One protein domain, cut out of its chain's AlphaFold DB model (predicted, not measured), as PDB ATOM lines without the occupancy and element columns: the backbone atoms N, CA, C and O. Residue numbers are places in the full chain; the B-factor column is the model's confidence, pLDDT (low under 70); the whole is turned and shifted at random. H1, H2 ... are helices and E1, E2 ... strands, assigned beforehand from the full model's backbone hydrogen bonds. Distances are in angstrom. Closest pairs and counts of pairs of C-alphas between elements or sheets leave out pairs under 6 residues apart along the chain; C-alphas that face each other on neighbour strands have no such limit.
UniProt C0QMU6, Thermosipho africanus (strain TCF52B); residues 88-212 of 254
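What this domain is: This is residues 88 to 212 of the 254 residues of a protein of Thermosipho africanus (strain TCF52B) (UniProt C0QMU6). A strongly twisted five-stranded sheet forms a middle layer, with H5 and H6 one after the other over one face and H1 and H2 over the other. H3 packs beside H2, and the short helix H4 lies out past the E5 end of the sheet, before H5. The printed part has 125 residues with six named helices and five named strands, in the order H1 E1 E2 E3 H2 E4 H3 E5 H4 H5 H6; the class is mixed, helices and strands. The sheet is mixed, in the order E3 E2 E1 E4 E5. The whole is compact and rounded, with a radius of gyration of the C-alphas of 13.9 A and spans of 37 by 32 by 27 A.

Where its parts are: Find C-alpha 88 at (33.884, 23.753, -54.758), where H1 begins; it runs to residue 96. E1, residues 100 to 107, starts at C-alpha 100 (25.047, 24.474, -36.712) and is 23.7 A long. Next come E2, residues 114 to 120, 19.5 A, and E3, residues 125 to 132, 20.8 A. H2 is residues 136 to 143, E4 150 to 154, H3 161 to 167, E5 171 to 175, H4 179 to 185 and H5 189 to 196. H6, residues 199 to 211, 18.7 A, ends at C-alpha 211 (29.031, 47.779, -46.483).

How they stand to each other: Start with the meander E1 E2 E3, each strand the antiparallel neighbour of the one before, in two hairpins: look for N 102 and O 119 at 2.7 A, and N 116 and O 130 at 2.8 A. E4 is parallel to E1, with N 101 and O 151 at 2.8 A, and to E5, with N 174 and O 152 at 2.8 A. E3, H2, E4 form a split strand-helix-strand unit, with E2 and E1 between its strands, and E4, H3, E5 an unsplit one; both crossovers are right-handed. The three layers have H1 at a height of 9.3 A and H2 at 8.4 A over one face, and H5 at 10.2 A and H6 at 8.5 A over the opposite face. H2 and H3 touch at a shallow tilt of 11 degrees, the same way, the closest C-alphas being those of Thr 137 and Phe 163, 6.2 A. H4 is not on the sheet. Each O i to N i+4 pair is within hydrogen-bond range in H1, H2, H3, H5 and H6, and 2 of 3 are in H4.

The domain as a whole: The two C-alphas farthest apart, of Lys 88 and Lys 180, are 41.0 A apart. The printed part has no cut and no long link. Its mean pLDDT is 92.2, and no printed residue is under 70.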
ATOM      1  N   LYS A  88      32.699  24.324 -55.427       95.69
ATOM      2  CA  LYS A  88      33.884  23.753 -54.758       95.69
ATOM      3  C   LYS A  88      34.232  24.484 -53.460       95.69
ATOM      4  O   LYS A  88      34.613  23.822 -52.500       95.69
ATOM      5  N   MET A  89      34.092  25.812 -53.417       96.50
ATOM      6  CA  MET A  89      34.281  26.592 -52.184       96.50
ATOM      7  C   MET A  89      33.263  26.187 -51.110       96.50
ATOM      8  O   MET A  89      33.653  25.776 -50.022       96.50
ATOM      9  N   SER A  90      31.973  26.221 -51.452       96.62
ATOM     10  CA  SER A  90      30.864  25.831 -50.573       96.62
ATOM     11  C   SER A  90      31.043  24.417 -50.024       96.62
ATOM     12  O   SER A  90      31.017  24.226 -48.814       96.62
ATOM     13  N   LYS A  91      31.354  23.434 -50.880       95.88
ATOM     14  CA  LYS A  91      31.618  22.050 -50.458       95.88
ATOM     15  C   LYS A  91      32.718  21.957 -49.397       95.88
ATOM     16  O   LYS A  91      32.578  21.219 -48.429       95.88
ATOM     17  N   LYS A  92      33.810  22.710 -49.552       95.81
ATOM     18  CA  LYS A  92      34.913  22.717 -48.575       95.81
ATOM     19  C   LYS A  92      34.496  23.348 -47.254       95.81
ATOM     20  O   LYS A  92      34.819  22.805 -46.206       95.81
ATOM     21  N   LEU A  93      33.753  24.452 -47.304       96.88
ATOM     22  CA  LEU A  93      33.232  25.102 -46.103       96.88
ATOM     23  C   LEU A  93      32.220  24.211 -45.376       96.88
ATOM     24  O   LEU A  93      32.323  24.074 -44.166       96.88
ATOM     25  N   LYS A  94      31.325  23.525 -46.096       95.94
ATOM     26  CA  LYS A  94      30.394  22.534 -45.528       95.94
ATOM     27  C   LYS A  94      31.125  21.396 -44.817       95.94
ATOM     28  O   LYS A  94      30.753  21.042 -43.708       95.94
ATOM     29  N   LYS A  95      32.192  20.861 -45.420       94.25
ATOM     30  CA  LYS A  95      33.013  19.807 -44.796       94.25
ATOM     31  C   LYS A  95      33.686  20.266 -43.496       94.25
ATOM     32  O   LYS A  95      33.866  19.454 -42.598       94.25
ATOM     33  N   LEU A  96      34.095  21.533 -43.409       94.50
ATOM     34  CA  LEU A  96      34.799  22.067 -42.236       94.50
ATOM     35  C   LEU A  96      33.856  22.588 -41.145       94.50
ATOM     36  O   LEU A  96      34.171  22.485 -39.965       94.50
ATOM     37  N   PHE A  97      32.719  23.152 -41.544       94.81
ATOM     38  CA  PHE A  97      31.842  23.968 -40.706       94.81
ATOM     39  C   PHE A  97      30.371  23.566 -40.921       94.81
ATOM     40  O   PHE A  97      29.480  24.394 -41.059       94.81
ATOM     41  N   GLY A  98      30.096  22.272 -41.047       91.75
ATOM     42  CA  GLY A  98      28.758  21.740 -41.314       91.75
ATOM     43  C   GLY A  98      27.936  21.456 -40.057       91.75
ATOM     44  O   GLY A  98      27.134  20.534 -40.081       91.75
ATOM     45  N   THR A  99      28.161  22.144 -38.936       94.69
ATOM     46  CA  THR A  99      27.603  21.743 -37.630       94.69
ATOM     47  C   THR A  99      26.263  22.390 -37.294       94.69
ATOM     48  O   THR A  99      25.253  21.693 -37.208       94.69
ATOM     49  N   LEU A 100      26.235  23.710 -37.087       96.75
ATOM     50  CA  LEU A 100      25.047  24.474 -36.712       96.75
ATOM     51  C   LEU A 100      24.732  25.476 -37.817       96.75
ATOM     52  O   LEU A 100      25.216  26.610 -37.832       96.75
ATOM     53  N   LEU A 101      23.918  25.028 -38.759       97.75
ATOM     54  CA  LEU A 101      23.587  25.765 -39.961       97.75
ATOM     55  C   LEU A 101      22.340  26.611 -39.754       97.75
ATOM     56  O   LEU A 101      21.347  26.172 -39.184       97.75
ATOM     57  N   VAL A 102      22.381  27.825 -40.275       97.62
ATOM     58  CA  VAL A 102      21.264  28.756 -40.334       97.62
ATOM     59  C   VAL A 102      21.036  29.106 -41.790       97.62
ATOM     60  O   VAL A 102      21.987  29.414 -42.512       97.62
ATOM     61  N   ILE A 103      19.779  29.063 -42.214       96.62
ATOM     62  CA  ILE A 103      19.376  29.522 -43.537       96.62
ATOM     63  C   ILE A 103      18.435  30.711 -43.426       96.62
ATOM     64  O   ILE A 103      17.528  30.737 -42.589       96.62
ATOM     65  N   ASP A 104      18.683  31.708 -44.264       95.62
ATOM     66  CA  ASP A 104      17.815  32.866 -44.404       95.62
ATOM     67  C   ASP A 104      17.957  33.485 -45.795       95.62
ATOM     68  O   ASP A 104      18.886  33.183 -46.556       95.62
ATOM     69  N   SER A 105      17.037  34.381 -46.123       94.00
ATOM     70  CA  SER A 105      17.070  35.138 -47.358       94.00
ATOM     71  C   SER A 105      16.746  36.610 -47.124       94.00
ATOM     72  O   SER A 105      16.018  36.989 -46.209       94.00
ATOM     73  N   THR A 106      17.296  37.480 -47.965       92.69
ATOM     74  CA  THR A 106      17.058  38.920 -47.857       92.69
ATOM     75  C   THR A 106      16.925  39.573 -49.221       92.69
ATOM     76  O   THR A 106      17.579  39.174 -50.186       92.69
ATOM     77  N   GLU A 107      16.093  40.603 -49.305       90.94
ATOM     78  CA  GLU A 107      15.962  41.417 -50.511       90.94
ATOM     79  C   GLU A 107      17.218  42.261 -50.706       90.94
ATOM     80  O   GLU A 107      17.721  42.886 -49.770       90.94
ATOM     81  N   ILE A 108      17.730  42.279 -51.937       88.19
ATOM     82  CA  ILE A 108      18.909  43.086 -52.282       88.19
ATOM     83  C   ILE A 108      18.592  44.234 -53.239       88.19
ATOM     84  O   ILE A 108      19.366  45.187 -53.311       88.19
ATOM     85  N   LYS A 109      17.477  44.156 -53.972       82.25
ATOM     86  CA  LYS A 109      17.058  45.184 -54.932       82.25
ATOM     87  C   LYS A 109      15.544  45.364 -54.952       82.25
ATOM     88  O   LYS A 109      15.062  46.479 -54.806       82.25
ATOM     89  N   ASP A 110      14.830  44.264 -55.138       81.12
ATOM     90  CA  ASP A 110      13.375  44.182 -55.207       81.12
ATOM     91  C   ASP A 110      12.922  42.821 -54.654       81.12
ATOM     92  O   ASP A 110      13.752  41.955 -54.354       81.12
ATOM     93  N   ARG A 111      11.604  42.619 -54.549       78.00
ATOM     94  CA  ARG A 111      11.009  41.380 -54.020       78.00
ATOM     95  C   ARG A 111      11.394  40.111 -54.792       78.00
ATOM     96  O   ARG A 111      11.291  39.014 -54.248       78.00
ATOM     97  N   TYR A 112      11.833  40.248 -56.045       82.25
ATOM     98  CA  TYR A 112      12.203  39.133 -56.921       82.25
ATOM     99  C   TYR A 112      13.703  38.842 -56.904       82.25
ATOM    100  O   TYR A 112      14.121  37.744 -57.256       82.25
ATOM    101  N   THR A 113      14.520  39.799 -56.471       87.94
ATOM    102  CA  THR A 113      15.971  39.660 -56.400       87.94
ATOM    103  C   THR A 113      16.402  39.514 -54.946       87.94
ATOM    104  O   THR A 113      16.632  40.504 -54.241       87.94
ATOM    105  N   ARG A 114      16.561  38.263 -54.509       91.62
ATOM    106  CA  ARG A 114      16.955  37.924 -53.137       91.62
ATOM    107  C   ARG A 114      18.342  37.303 -53.079       91.62
ATOM    108  O   ARG A 114      18.771  36.600 -53.995       91.62
ATOM    109  N   LEU A 115      19.040  37.564 -51.982       94.62
ATOM    110  CA  LEU A 115      20.234  36.844 -51.565       94.62
ATOM    111  C   LEU A 115      19.817  35.789 -50.539       94.62
ATOM    112  O   LEU A 115      19.396  36.127 -49.438       94.62
ATOM    113  N   HIS A 116      19.962  34.527 -50.917       95.88
ATOM    114  CA  HIS A 116      19.780  33.349 -50.077       95.88
ATOM    115  C   HIS A 116      21.128  32.951 -49.493       95.88
ATOM    116  O   HIS A 116      22.126  32.922 -50.221       95.88
ATOM    117  N   VAL A 117      21.171  32.671 -48.196       97.25
ATOM    118  CA  VAL A 117      22.409  32.514 -47.430       97.25
ATOM    119  C   VAL A 117      22.336  31.252 -46.581       97.25
ATOM    120  O   VAL A 117      21.361  31.043 -45.868       97.25
ATOM    121  N   LEU A 118      23.397  30.448 -46.627       98.00
ATOM    122  CA  LEU A 118      23.665  29.380 -45.672       98.00
ATOM    123  C   LEU A 118      24.856  29.788 -44.805       98.00
ATOM    124  O   LEU A 118      25.936  30.086 -45.322       98.00
ATOM    125  N   TYR A 119      24.662  29.791 -43.495       98.31
ATOM    126  CA  TYR A 119      25.612  30.324 -42.528       98.31
ATOM    127  C   TYR A 119      25.845  29.326 -41.396       98.31
ATOM    128  O   TYR A 119      24.897  28.706 -40.934       98.31
ATOM    129  N   GLU A 120      27.079  29.173 -40.929       96.94
ATOM    130  CA  GLU A 120      27.384  28.408 -39.717       96.94
ATOM    131  C   GLU A 120      27.443  29.386 -38.540       96.94
ATOM    132  O   GLU A 120      28.244  30.325 -38.539       96.94
ATOM    133  N   ALA A 121      26.543  29.215 -37.571       96.12
ATOM    134  CA  ALA A 121      26.340  30.190 -36.500       96.12
ATOM    135  C   ALA A 121      27.370  30.121 -35.365       96.12
ATOM    136  O   ALA A 121      27.545  31.109 -34.652       96.12
ATOM    137  N   LYS A 122      28.036  28.985 -35.163       93.38
ATOM    138  CA  LYS A 122      29.039  28.800 -34.112       93.38
ATOM    139  C   LYS A 122      30.357  29.488 -34.478       93.38
ATOM    140  O   LYS A 122      30.847  30.312 -33.715       93.38
ATOM    141  N   GLU A 123      30.880  29.187 -35.659       94.06
ATOM    142  CA  GLU A 123      32.132  29.701 -36.217       94.06
ATOM    143  C   GLU A 123      31.923  31.024 -36.975       94.06
ATOM    144  O   GLU A 123      32.877  31.685 -37.383       94.06
ATOM    145  N   LYS A 124      30.660  31.440 -37.143       95.06
ATOM    146  CA  LYS A 124      30.255  32.707 -37.768       95.06
ATOM    147  C   LYS A 124      30.713  32.818 -39.226       95.06
ATOM    148  O   LYS A 124      31.198  33.863 -39.678       95.06
ATOM    149  N   VAL A 125      30.479  31.755 -39.995       95.88
ATOM    150  CA  VAL A 125      31.006  31.584 -41.357       95.88
ATOM    151  C   VAL A 125      29.900  31.574 -42.392       95.88
ATOM    152  O   VAL A 125      28.935  30.823 -42.293       95.88
ATOM    153  N   LEU A 126      30.087  32.343 -43.463       97.69
ATOM    154  CA  LEU A 126      29.279  32.190 -44.667       97.69
ATOM    155  C   LEU A 126      29.665  30.900 -45.400       97.69
ATOM    156  O   LEU A 126      30.737  30.837 -45.993       97.69
ATOM    157  N   ILE A 127      28.785  29.906 -45.431       97.69
ATOM    158  CA  ILE A 127      29.062  28.597 -46.041       97.69
ATOM    159  C   ILE A 127      28.738  28.589 -47.530       97.69
ATOM    160  O   ILE A 127      29.563  28.190 -48.350       97.69
ATOM    161  N   ASP A 128      27.556  29.074 -47.895       97.81
ATOM    162  CA  ASP A 128      27.125  29.171 -49.285       97.81
ATOM    163  C   ASP A 128      26.136  30.321 -49.455       97.81
ATOM    164  O   ASP A 128      25.544  30.813 -48.494       97.81
ATOM    165  N   PHE A 129      25.963  30.770 -50.690       97.31
ATOM    166  CA  PHE A 129      24.989  31.792 -51.018       97.31
ATOM    167  C   PHE A 129      24.534  31.695 -52.467       97.31
ATOM    168  O   PHE A 129      25.281  31.312 -53.376       97.31
ATOM    169  N   LYS A 130      23.313  32.157 -52.718       95.06
ATOM    170  CA  LYS A 130      22.764  32.270 -54.064       95.06
ATOM    171  C   LYS A 130      21.960  33.546 -54.204       95.06
ATOM    172  O   LYS A 130      21.169  33.893 -53.341       95.06
ATOM    173  N   ILE A 131      22.168  34.243 -55.315       92.69
ATOM    174  CA  ILE A 131      21.331  35.377 -55.690       92.69
ATOM    175  C   ILE A 131      20.351  34.875 -56.737       92.69
ATOM    176  O   ILE A 131      20.781  34.365 -57.774       92.69
ATOM    177  N   GLY A 132      19.058  34.988 -56.465       85.19
ATOM    178  CA  GLY A 132      18.025  34.415 -57.316       85.19
ATOM    179  C   GLY A 132      16.623  34.815 -56.890       85.19
ATOM    180  O   GLY A 132      16.444  35.729 -56.085       85.19
ATOM    181  N   GLU A 133      15.655  34.115 -57.467       81.19
ATOM    182  CA  GLU A 133      14.228  34.369 -57.287       81.19
ATOM    183  C   GLU A 133      13.719  33.995 -55.891       81.19
ATOM    184  O   GLU A 133      14.447  33.441 -55.064       81.19
ATOM    185  N   TYR A 134      12.451  34.329 -55.634       73.12
ATOM    186  CA  TYR A 134      11.829  34.312 -54.311       73.12
ATOM    187  C   TYR A 134      11.756  32.934 -53.645       73.12
ATOM    188  O   TYR A 134      11.654  32.893 -52.429       73.12
ATOM    189  N   SER A 135      11.815  31.827 -54.390       84.69
ATOM    190  CA  SER A 135      11.539  30.475 -53.876       84.69
ATOM    191  C   SER A 135      12.495  30.019 -52.753       84.69
ATOM    192  O   SER A 135      13.472  29.310 -52.992       84.69
ATOM    193  N   GLU A 136      12.233  30.444 -51.512       88.94
ATOM    194  CA  GLU A 136      13.156  30.323 -50.376       88.94
ATOM    195  C   GLU A 136      13.508  28.865 -50.085       88.94
ATOM    196  O   GLU A 136      14.678  28.541 -49.893       88.94
ATOM    197  N   THR A 137      12.516  27.974 -50.103       93.00
ATOM    198  CA  THR A 137      12.711  26.551 -49.807       93.00
ATOM    199  C   THR A 137      13.467  25.822 -50.911       93.00
ATOM    200  O   THR A 137      14.328  25.006 -50.604       93.00
ATOM    201  N   GLU A 138      13.225  26.135 -52.188       91.94
ATOM    202  CA  GLU A 138      13.978  25.518 -53.291       91.94
ATOM    203  C   GLU A 138      15.428  26.006 -53.310       91.94
ATOM    204  O   GLU A 138      16.355  25.217 -53.487       91.94
ATOM    205  N   GLN A 139      15.655  27.307 -53.082       93.38
ATOM    206  CA  GLN A 139      17.021  27.812 -52.947       93.38
ATOM    207  C   GLN A 139      17.710  27.219 -51.715       93.38
ATOM    208  O   GLN A 139      18.902  26.921 -51.784       93.38
ATOM    209  N   ALA A 140      16.978  26.994 -50.620       94.50
ATOM    210  CA  ALA A 140      17.512  26.341 -49.434       94.50
ATOM    211  C   ALA A 140      17.922  24.892 -49.681       94.50
ATOM    212  O   ALA A 140      19.014  24.511 -49.272       94.50
ATOM    213  N   GLU A 141      17.115  24.104 -50.390       94.25
ATOM    214  CA  GLU A 141      17.479  22.732 -50.758       94.25
ATOM    215  C   GLU A 141      18.797  22.685 -51.538       94.25
ATOM    216  O   GLU A 141      19.675  21.891 -51.205       94.25
ATOM    217  N   LEU A 142      18.973  23.590 -52.507       93.62
ATOM    218  CA  LEU A 142      20.211  23.696 -53.285       93.62
ATOM    219  C   LEU A 142      21.409  24.098 -52.417       93.62
ATOM    220  O   LEU A 142      22.508  23.567 -52.574       93.62
ATOM    221  N   LEU A 143      21.217  25.043 -51.493       96.06
ATOM    222  CA  LEU A 143      22.272  25.452 -50.564       96.06
ATOM    223  C   LEU A 143      22.633  24.326 -49.587       96.06
ATOM    224  O   LEU A 143      23.790  24.236 -49.190       96.06
ATOM    225  N   LEU A 144      21.692  23.443 -49.249       95.75
ATOM    226  CA  LEU A 144      21.870  22.309 -48.337       95.75
ATOM    227  C   LEU A 144      22.306  21.008 -49.033       95.75
ATOM    228  O   LEU A 144      22.456  19.984 -48.370       95.75
ATOM    229  N   GLU A 145      22.534  21.008 -50.350       92.38
ATOM    230  CA  GLU A 145      23.119  19.851 -51.040       92.38
ATOM    231  C   GLU A 145      24.450  19.440 -50.393       92.38
ATOM    232  O   GLU A 145      25.279  20.298 -50.071       92.38
ATOM    233  N   GLU A 146      24.681  18.129 -50.265       89.25
ATOM    234  CA  GLU A 146      25.912  17.549 -49.699       89.25
ATOM    235  C   GLU A 146      26.145  17.892 -48.207       89.25
ATOM    236  O   GLU A 146      27.281  17.862 -47.735       89.25
ATOM    237  N   VAL A 147      25.083  18.241 -47.473       93.38
ATOM    238  CA  VAL A 147      25.096  18.464 -46.019       93.38
ATOM    239  C   VAL A 147      24.363  17.325 -45.313       93.38
ATOM    240  O   VAL A 147      23.208  17.041 -45.632       93.38
ATOM    241  N   GLU A 148      25.018  16.724 -44.322       92.12
ATOM    242  CA  GLU A 148      24.493  15.627 -43.506       92.12
ATOM    243  C   GLU A 148      24.932  15.786 -42.048       92.12
ATOM    244  O   GLU A 148      25.965  16.396 -41.765       92.12
ATOM    245  N   ASN A 149      24.162  15.207 -41.123       93.44
ATOM    246  CA  ASN A 149      24.452  15.160 -39.685       93.44
ATOM    247  C   ASN A 149      24.598  16.541 -39.015       93.44
ATOM    248  O   ASN A 149      25.261  16.687 -37.989       93.44
ATOM    249  N   SER A 150      23.953  17.560 -39.585       95.62
ATOM    250  CA  SER A 150      23.943  18.935 -39.078       95.62
ATOM    251  C   SER A 150      22.713  19.231 -38.217       95.62
ATOM    252  O   SER A 150      21.745  18.469 -38.176       95.62
ATOM    253  N   ILE A 151      22.715  20.396 -37.573       96.31
ATOM    254  CA  ILE A 151      21.509  21.052 -37.060       96.31
ATOM    255  C   ILE A 151      21.162  22.199 -38.010       96.31
ATOM    256  O   ILE A 151      22.020  23.032 -38.285       96.31
ATOM    257  N   LEU A 152      19.915  22.266 -38.481       97.00
ATOM    258  CA  LEU A 152      19.416  23.356 -39.321       97.00
ATOM    259  C   LEU A 152      18.446  24.253 -38.550       97.00
ATOM    260  O   LEU A 152      17.405  23.790 -38.081       97.00
ATOM    261  N   LEU A 153      18.754  25.547 -38.482       96.88
ATOM    262  CA  LEU A 153      17.894  26.596 -37.944       96.88
ATOM    263  C   LEU A 153      17.278  27.405 -39.088       96.88
ATOM    264  O   LEU A 153      17.992  27.886 -39.971       96.88
ATOM    265  N   ALA A 154      15.964  27.611 -39.049       95.06
ATOM    266  CA  ALA A 154      15.276  28.461 -40.020       95.06
ATOM    267  C   ALA A 154      14.004  29.085 -39.425       95.06
ATOM    268  O   ALA A 154      13.402  28.540 -38.497       95.06
ATOM    269  N   ASP A 155      13.577  30.237 -39.945       92.44
ATOM    270  CA  ASP A 155      12.325  30.865 -39.503       92.44
ATOM    271  C   ASP A 155      11.092  30.261 -40.203       92.44
ATOM    272  O   ASP A 155      11.188  29.438 -41.112       92.44
ATOM    273  N   ARG A 156       9.907  30.695 -39.777       91.44
ATOM    274  CA  ARG A 156       8.577  30.262 -40.222       91.44
ATOM    275  C   ARG A 156       8.319  30.306 -41.728       91.44
ATOM    276  O   ARG A 156       7.361  29.675 -42.186       91.44
ATOM    277  N   GLY A 157       9.123  31.049 -42.492       90.62
ATOM    278  CA  GLY A 157       9.103  31.024 -43.960       90.62
ATOM    279  C   GLY A 157       9.413  29.630 -44.509       90.62
ATOM    280  O   GLY A 157       8.724  29.160 -45.409       90.62
ATOM    281  N   TYR A 158      10.329  28.916 -43.850       93.88
ATOM    282  CA  TYR A 158      10.801  27.581 -44.219       93.88
ATOM    283  C   TYR A 158       9.972  26.441 -43.610       93.88
ATOM    284  O   TYR A 158      10.252  25.271 -43.865       93.88
ATOM    285  N   TRP A 159       8.937  26.744 -42.816       93.69
ATOM    286  CA  TRP A 159       8.004  25.738 -42.295       93.69
ATOM    287  C   TRP A 159       7.025  25.293 -43.391       93.69
ATOM    288  O   TRP A 159       5.843  25.641 -43.387       93.69
ATOM    289  N   VAL A 160       7.548  24.558 -44.372       93.94
ATOM    290  CA  VAL A 160       6.820  24.025 -45.527       93.94
ATOM    291  C   VAL A 160       6.996  22.515 -45.537       93.94
ATOM    292  O   VAL A 160       8.122  22.035 -45.608       93.94
ATOM    293  N   TRP A 161       5.893  21.763 -45.501       92.69
ATOM    294  CA  TRP A 161       5.906  20.299 -45.381       92.69
ATOM    295  C   TRP A 161       6.877  19.619 -46.356       92.69
ATOM    296  O   TRP A 161       7.767  18.892 -45.931       92.69
ATOM    297  N   ARG A 162       6.778  19.938 -47.654       93.88
ATOM    298  CA  ARG A 162       7.643  19.365 -48.700       93.88
ATOM    299  C   ARG A 162       9.133  19.603 -48.445       93.88
ATOM    300  O   ARG A 162       9.939  18.721 -48.712       93.88
ATOM    301  N   PHE A 163       9.485  20.784 -47.939       95.25
ATOM    302  CA  PHE A 163      10.861  21.113 -47.578       95.25
ATOM    303  C   PHE A 163      11.307  20.300 -46.362       95.25
ATOM    304  O   PHE A 163      12.340  19.641 -46.413       95.25
ATOM    305  N   LEU A 164      10.508  20.288 -45.291       95.31
ATOM    306  CA  LEU A 164      10.839  19.561 -44.064       95.31
ATOM    307  C   LEU A 164      11.029  18.061 -44.333       95.31
ATOM    308  O   LEU A 164      12.038  17.501 -43.918       95.31
ATOM    309  N   GLU A 165      10.131  17.442 -45.104       95.12
ATOM    310  CA  GLU A 165      10.208  16.025 -45.483       95.12
ATOM    311  C   GLU A 165      11.496  15.671 -46.237       95.12
ATOM    312  O   GLU A 165      12.075  14.619 -46.007       95.12
ATOM    313  N   ARG A 166      11.998  16.560 -47.100       93.31
ATOM    314  CA  ARG A 166      13.234  16.323 -47.868       93.31
ATOM    315  C   ARG A 166      14.509  16.459 -47.044       93.31
ATOM    316  O   ARG A 166      15.587  16.063 -47.496       93.31
ATOM    317  N   VAL A 167      14.441  17.128 -45.898       94.19
ATOM    318  CA  VAL A 167      15.628  17.530 -45.131       94.19
ATOM    319  C   VAL A 167      15.708  16.792 -43.792       94.19
ATOM    320  O   VAL A 167      16.814  16.552 -43.313       94.19
ATOM    321  N   LYS A 168      14.571  16.362 -43.227       93.62
ATOM    322  CA  LYS A 168      14.476  15.746 -41.892       93.62
ATOM    323  C   LYS A 168      15.347  14.501 -41.703       93.62
ATOM    324  O   LYS A 168      15.882  14.319 -40.617       93.62
ATOM    325  N   ASP A 169      15.533  13.696 -42.747       92.19
ATOM    326  CA  ASP A 169      16.282  12.436 -42.644       92.19
ATOM    327  C   ASP A 169      17.803  12.656 -42.677       92.19
ATOM    328  O   ASP A 169      18.573  11.782 -42.297       92.19
ATOM    329  N   ARG A 170      18.255  13.837 -43.122       93.19
ATOM    330  CA  ARG A 170      19.682  14.167 -43.293       93.19
ATOM    331  C   ARG A 170      20.251  14.989 -42.145       93.19
ATOM    332  O   ARG A 170      21.466  15.052 -41.978       93.19
ATOM    333  N   MET A 171      19.400  15.693 -41.403       94.88
ATOM    334  CA  MET A 171      19.827  16.647 -40.384       94.88
ATOM    335  C   MET A 171      18.711  16.953 -39.390       94.88
ATOM    336  O   MET A 171      17.522  16.878 -39.698       94.88
ATOM    337  N   ARG A 172      19.100  17.376 -38.190       95.00
ATOM    338  CA  ARG A 172      18.162  17.753 -37.136       95.00
ATOM    339  C   ARG A 172      17.564  19.129 -37.422       95.00
ATOM    340  O   ARG A 172      18.291  20.112 -37.555       95.00
ATOM    341  N   LEU A 173      16.238  19.215 -37.459       94.50
ATOM    342  CA  LEU A 173      15.524  20.436 -37.832       94.50
ATOM    343  C   LEU A 173      15.049  21.239 -36.616       94.50
ATOM    344  O   LEU A 173      14.328  20.735 -35.762       94.50
ATOM    345  N   TYR A 174      15.391  22.524 -36.601       94.44
ATOM    346  CA  TYR A 174      14.859  23.554 -35.707       94.44
ATOM    347  C   TYR A 174      14.281  24.692 -36.549       94.44
ATOM    348  O   TYR A 174      14.757  25.831 -36.549       94.44
ATOM    349  N   VAL A 175      13.241  24.357 -37.307       93.62
ATOM    350  CA  VAL A 175      12.483  25.322 -38.104       93.62
ATOM    351  C   VAL A 175      11.296  25.798 -37.279       93.62
ATOM    352  O   VAL A 175      10.535  24.980 -36.769       93.62
ATOM    353  N   ARG A 176      11.127  27.112 -37.123       92.62
ATOM    354  CA  ARG A 176      10.036  27.656 -36.302       92.62
ATOM    355  C   ARG A 176       8.676  27.409 -36.974       92.62
ATOM    356  O   ARG A 176       8.462  27.923 -38.070       92.62
ATOM    357  N   PRO A 177       7.714  26.732 -36.323       92.00
ATOM    358  CA  PRO A 177       6.373  26.577 -36.879       92.00
ATOM    359  C   PRO A 177       5.603  27.898 -36.988       92.00
ATOM    360  O   PRO A 177       5.875  28.873 -36.280       92.00
ATOM    361  N   ARG A 178       4.578  27.924 -37.845       88.94
ATOM    362  CA  ARG A 178       3.631  29.049 -37.941       88.94
ATOM    363  C   ARG A 178       2.585  29.001 -36.813       88.94
ATOM    364  O   ARG A 178       2.338  27.964 -36.202       88.94
ATOM    365  N   GLY A 179       1.946  30.140 -36.538       89.31
ATOM    366  CA  GLY A 179       0.781  30.219 -35.647       89.31
ATOM    367  C   GLY A 179       1.057  29.877 -34.174       89.31
ATOM    368  O   GLY A 179       2.103  30.222 -33.620       89.31
ATOM    369  N   LYS A 180       0.079  29.233 -33.518       89.00
ATOM    370  CA  LYS A 180       0.125  28.889 -32.082       89.00
ATOM    371  C   LYS A 180       1.259  27.907 -31.750       89.00
ATOM    372  O   LYS A 180       1.889  28.052 -30.703       89.00
ATOM    373  N   GLU A 181       1.575  26.988 -32.658       87.75
ATOM    374  CA  GLU A 181       2.667  26.020 -32.492       87.75
ATOM    375  C   GLU A 181       4.039  26.698 -32.440       87.75
ATOM    376  O   GLU A 181       4.880  26.338 -31.621       87.75
ATOM    377  N   GLY A 182       4.240  27.780 -33.199       87.81
ATOM    378  CA  GLY A 182       5.457  28.590 -33.111       87.81
ATOM    379  C   GLY A 182       5.663  29.246 -31.740       87.81
ATOM    380  O   GLY A 182       6.802  29.448 -31.321       87.81
ATOM    381  N   LYS A 183       4.579  29.568 -31.017       87.38
ATOM    382  CA  LYS A 183       4.664  30.072 -29.635       87.38
ATOM    383  C   LYS A 183       5.044  28.953 -28.667       87.38
ATOM    384  O   LYS A 183       5.872  29.180 -27.793       87.38
ATOM    385  N   LYS A 184       4.473  27.754 -28.832       89.25
ATOM    386  CA  LYS A 184       4.813  26.571 -28.021       89.25
ATOM    387  C   LYS A 184       6.261  26.130 -28.238       89.25
ATOM    388  O   LYS A 184       6.955  25.862 -27.267       89.25
ATOM    389  N   PHE A 185       6.734  26.148 -29.484       87.62
ATOM    390  CA  PHE A 185       8.115  25.823 -29.845       87.62
ATOM    391  C   PHE A 185       9.139  26.618 -29.019       87.62
ATOM    392  O   PHE A 185      10.109  26.042 -28.533       87.62
ATOM    393  N   LEU A 186       8.881  27.914 -28.802       87.62
ATOM    394  CA  LEU A 186       9.749  28.819 -28.038       87.62
ATOM    395  C   LEU A 186       9.561  28.750 -26.512       87.62
ATOM    396  O   LEU A 186      10.323  29.394 -25.795       87.62
ATOM    397  N   LYS A 187       8.573  27.999 -26.002       89.00
ATOM    398  CA  LYS A 187       8.410  27.778 -24.552       89.00
ATOM    399  C   LYS A 187       9.443  26.801 -23.993       89.00
ATOM    400  O   LYS A 187       9.779  26.897 -22.822       89.00
ATOM    401  N   SER A 188       9.943  25.878 -24.817       88.50
ATOM    402  CA  SER A 188      11.052  25.004 -24.429       88.50
ATOM    403  C   SER A 188      12.339  25.820 -24.334       88.50
ATOM    404  O   SER A 188      12.749  26.460 -25.305       88.50
ATOM    405  N   GLU A 189      12.986  25.783 -23.169       89.50
ATOM    406  CA  GLU A 189      14.227  26.516 -22.918       89.50
ATOM    407  C   GLU A 189      15.342  26.104 -23.885       89.50
ATOM    408  O   GLU A 189      15.989  26.967 -24.480       89.50
ATOM    409  N   LEU A 190      15.494  24.798 -24.126       87.44
ATOM    410  CA  LEU A 190      16.472  24.262 -25.070       87.44
ATOM    411  C   LEU A 190      16.205  24.748 -26.501       87.44
ATOM    412  O   LEU A 190      17.126  25.198 -27.184       87.44
ATOM    413  N   ASN A 191      14.949  24.698 -26.958       86.81
ATOM    414  CA  ASN A 191      14.592  25.169 -28.298       86.81
ATOM    415  C   ASN A 191      14.845  26.667 -28.439       86.81
ATOM    416  O   ASN A 191      15.391  27.099 -29.450       86.81
ATOM    417  N   ARG A 192      14.482  27.457 -27.424       88.31
ATOM    418  CA  ARG A 192      14.731  28.899 -27.389       88.31
ATOM    419  C   ARG A 192      16.227  29.203 -27.444       88.31
ATOM    420  O   ARG A 192      16.632  30.063 -28.221       88.31
ATOM    421  N   TYR A 193      17.040  28.485 -26.669       89.12
ATOM    422  CA  TYR A 193      18.492  28.645 -26.659       89.12
ATOM    423  C   TYR A 193      19.108  28.328 -28.025       89.12
ATOM    424  O   TYR A 193      19.824  29.159 -28.580       89.12
ATOM    425  N   ILE A 194      18.783  27.174 -28.616       87.38
ATOM    426  CA  ILE A 194      19.299  26.779 -29.934       87.38
ATOM    427  C   ILE A 194      18.827  27.761 -31.012       87.38
ATOM    428  O   ILE A 194      19.639  28.293 -31.765       87.38
ATOM    429  N   TYR A 195      17.528  28.066 -31.045       90.00
ATOM    430  CA  TYR A 195      16.942  28.972 -32.031       90.00
ATOM    431  C   TYR A 195      17.492  30.402 -31.918       90.00
ATOM    432  O   TYR A 195      17.597  31.091 -32.928       90.00
ATOM    433  N   SER A 196      17.929  30.842 -30.730       91.50
ATOM    434  CA  SER A 196      18.576  32.153 -30.561       91.50
ATOM    435  C   SER A 196      19.845  32.314 -31.409       91.50
ATOM    436  O   SER A 196      20.177  33.425 -31.811       91.50
ATOM    437  N   LYS A 197      20.526  31.217 -31.770       93.25
ATOM    438  CA  LYS A 197      21.705  31.263 -32.649       93.25
ATOM    439  C   LYS A 197      21.365  31.656 -34.088       93.25
ATOM    440  O   LYS A 197      22.254  32.090 -34.814       93.25
ATOM    441  N   ARG A 198      20.086  31.598 -34.485       93.25
ATOM    442  CA  ARG A 198      19.608  32.112 -35.778       93.25
ATOM    443  C   ARG A 198      19.992  33.582 -35.977       93.25
ATOM    444  O   ARG A 198      20.357  33.950 -37.085       93.25
ATOM    445  N   TRP A 199      19.973  34.399 -34.920       92.50
ATOM    446  CA  TRP A 199      20.261  35.840 -34.993       92.50
ATOM    447  C   TRP A 199      21.627  36.180 -35.610       92.50
ATOM    448  O   TRP A 199      21.798  37.275 -36.145       92.50
ATOM    449  N   GLU A 200      22.590  35.254 -35.589       93.75
ATOM    450  CA  GLU A 200      23.907  35.457 -36.197       93.75
ATOM    451  C   GLU A 200      23.820  35.719 -37.711       93.75
ATOM    452  O   GLU A 200      24.554  36.566 -38.229       93.75
ATOM    453  N   ILE A 201      22.889  35.068 -38.428       95.00
ATOM    454  CA  ILE A 201      22.727  35.289 -39.873       95.00
ATOM    455  C   ILE A 201      22.109  36.656 -40.179       95.00
ATOM    456  O   ILE A 201      22.502  37.306 -41.147       95.00
ATOM    457  N   GLU A 202      21.190  37.127 -39.336       93.44
ATOM    458  CA  GLU A 202      20.568  38.445 -39.476       93.44
ATOM    459  C   GLU A 202      21.614  39.544 -39.269       93.44
ATOM    460  O   GLU A 202      21.781  40.428 -40.111       93.44
ATOM    461  N   TRP A 203      22.414  39.424 -38.204       94.56
ATOM    462  CA  TRP A 203      23.551  40.307 -37.942       94.56
ATOM    463  C   TRP A 203      24.586  40.290 -39.068       94.56
ATOM    464  O   TRP A 203      25.189  41.319 -39.394       94.56
ATOM    465  N   PHE A 204      24.837  39.126 -39.663       95.06
ATOM    466  CA  PHE A 204      25.690  39.013 -40.839       95.06
ATOM    467  C   PHE A 204      25.106  39.778 -42.037       95.06
ATOM    468  O   PHE A 204      25.813  40.591 -42.642       95.06
ATOM    469  N   ILE A 205      23.828  39.562 -42.354       94.12
ATOM    470  CA  ILE A 205      23.132  40.198 -43.475       94.12
ATOM    471  C   ILE A 205      23.110  41.723 -43.323       94.12
ATOM    472  O   ILE A 205      23.433  42.433 -44.275       94.12
ATOM    473  N   GLU A 206      22.788  42.243 -42.142       92.12
ATOM    474  CA  GLU A 206      22.704  43.689 -41.926       92.12
ATOM    475  C   GLU A 206      24.075  44.367 -42.043       92.12
ATOM    476  O   GLU A 206      24.221  45.358 -42.765       92.12
ATOM    477  N   ARG A 207      25.132  43.780 -41.464       90.62
ATOM    478  CA  ARG A 207      26.511  44.272 -41.663       90.62
ATOM    479  C   ARG A 207      26.933  44.229 -43.130       90.62
ATOM    480  O   ARG A 207      27.649  45.114 -43.600       90.62
ATOM    481  N   MET A 208      26.506  43.202 -43.860       90.69
ATOM    482  CA  MET A 208      26.763  43.076 -45.291       90.69
ATOM    483  C   MET A 208      26.088  44.214 -46.070       90.69
ATOM    484  O   MET A 208      26.765  44.902 -46.835       90.69
ATOM    485  N   LYS A 209      24.802  44.488 -45.812       87.75
ATOM    486  CA  LYS A 209      24.072  45.595 -46.449       87.75
ATOM    487  C   LYS A 209      24.693  46.955 -46.139       87.75
ATOM    488  O   LYS A 209      24.836  47.758 -47.053       87.75
ATOM    489  N   GLN A 210      25.131  47.196 -44.901       86.56
ATOM    490  CA  GLN A 210      25.802  48.446 -44.509       86.56
ATOM    491  C   GLN A 210      27.097  48.700 -45.288       86.56
ATOM    492  O   GLN A 210      27.440  49.846 -45.581       86.56
ATOM    493  N   ARG A 211      27.827  47.641 -45.655       83.19
ATOM    494  CA  ARG A 211      29.031  47.779 -46.483       83.19
ATOM    495  C   ARG A 211      28.690  48.185 -47.913       83.19
ATOM    496  O   ARG A 211      29.555  48.734 -48.591       83.19
ATOM    497  N   MET A 212      27.477  47.915 -48.392       79.38
ATOM    498  CA  MET A 212      27.093  48.019 -49.797       79.38
ATOM    499  C   MET A 212      26.257  49.256 -50.121       79.38
ATOM    500  O   MET A 212      25.336  49.636 -49.407       79.38
TER     501      MET A 212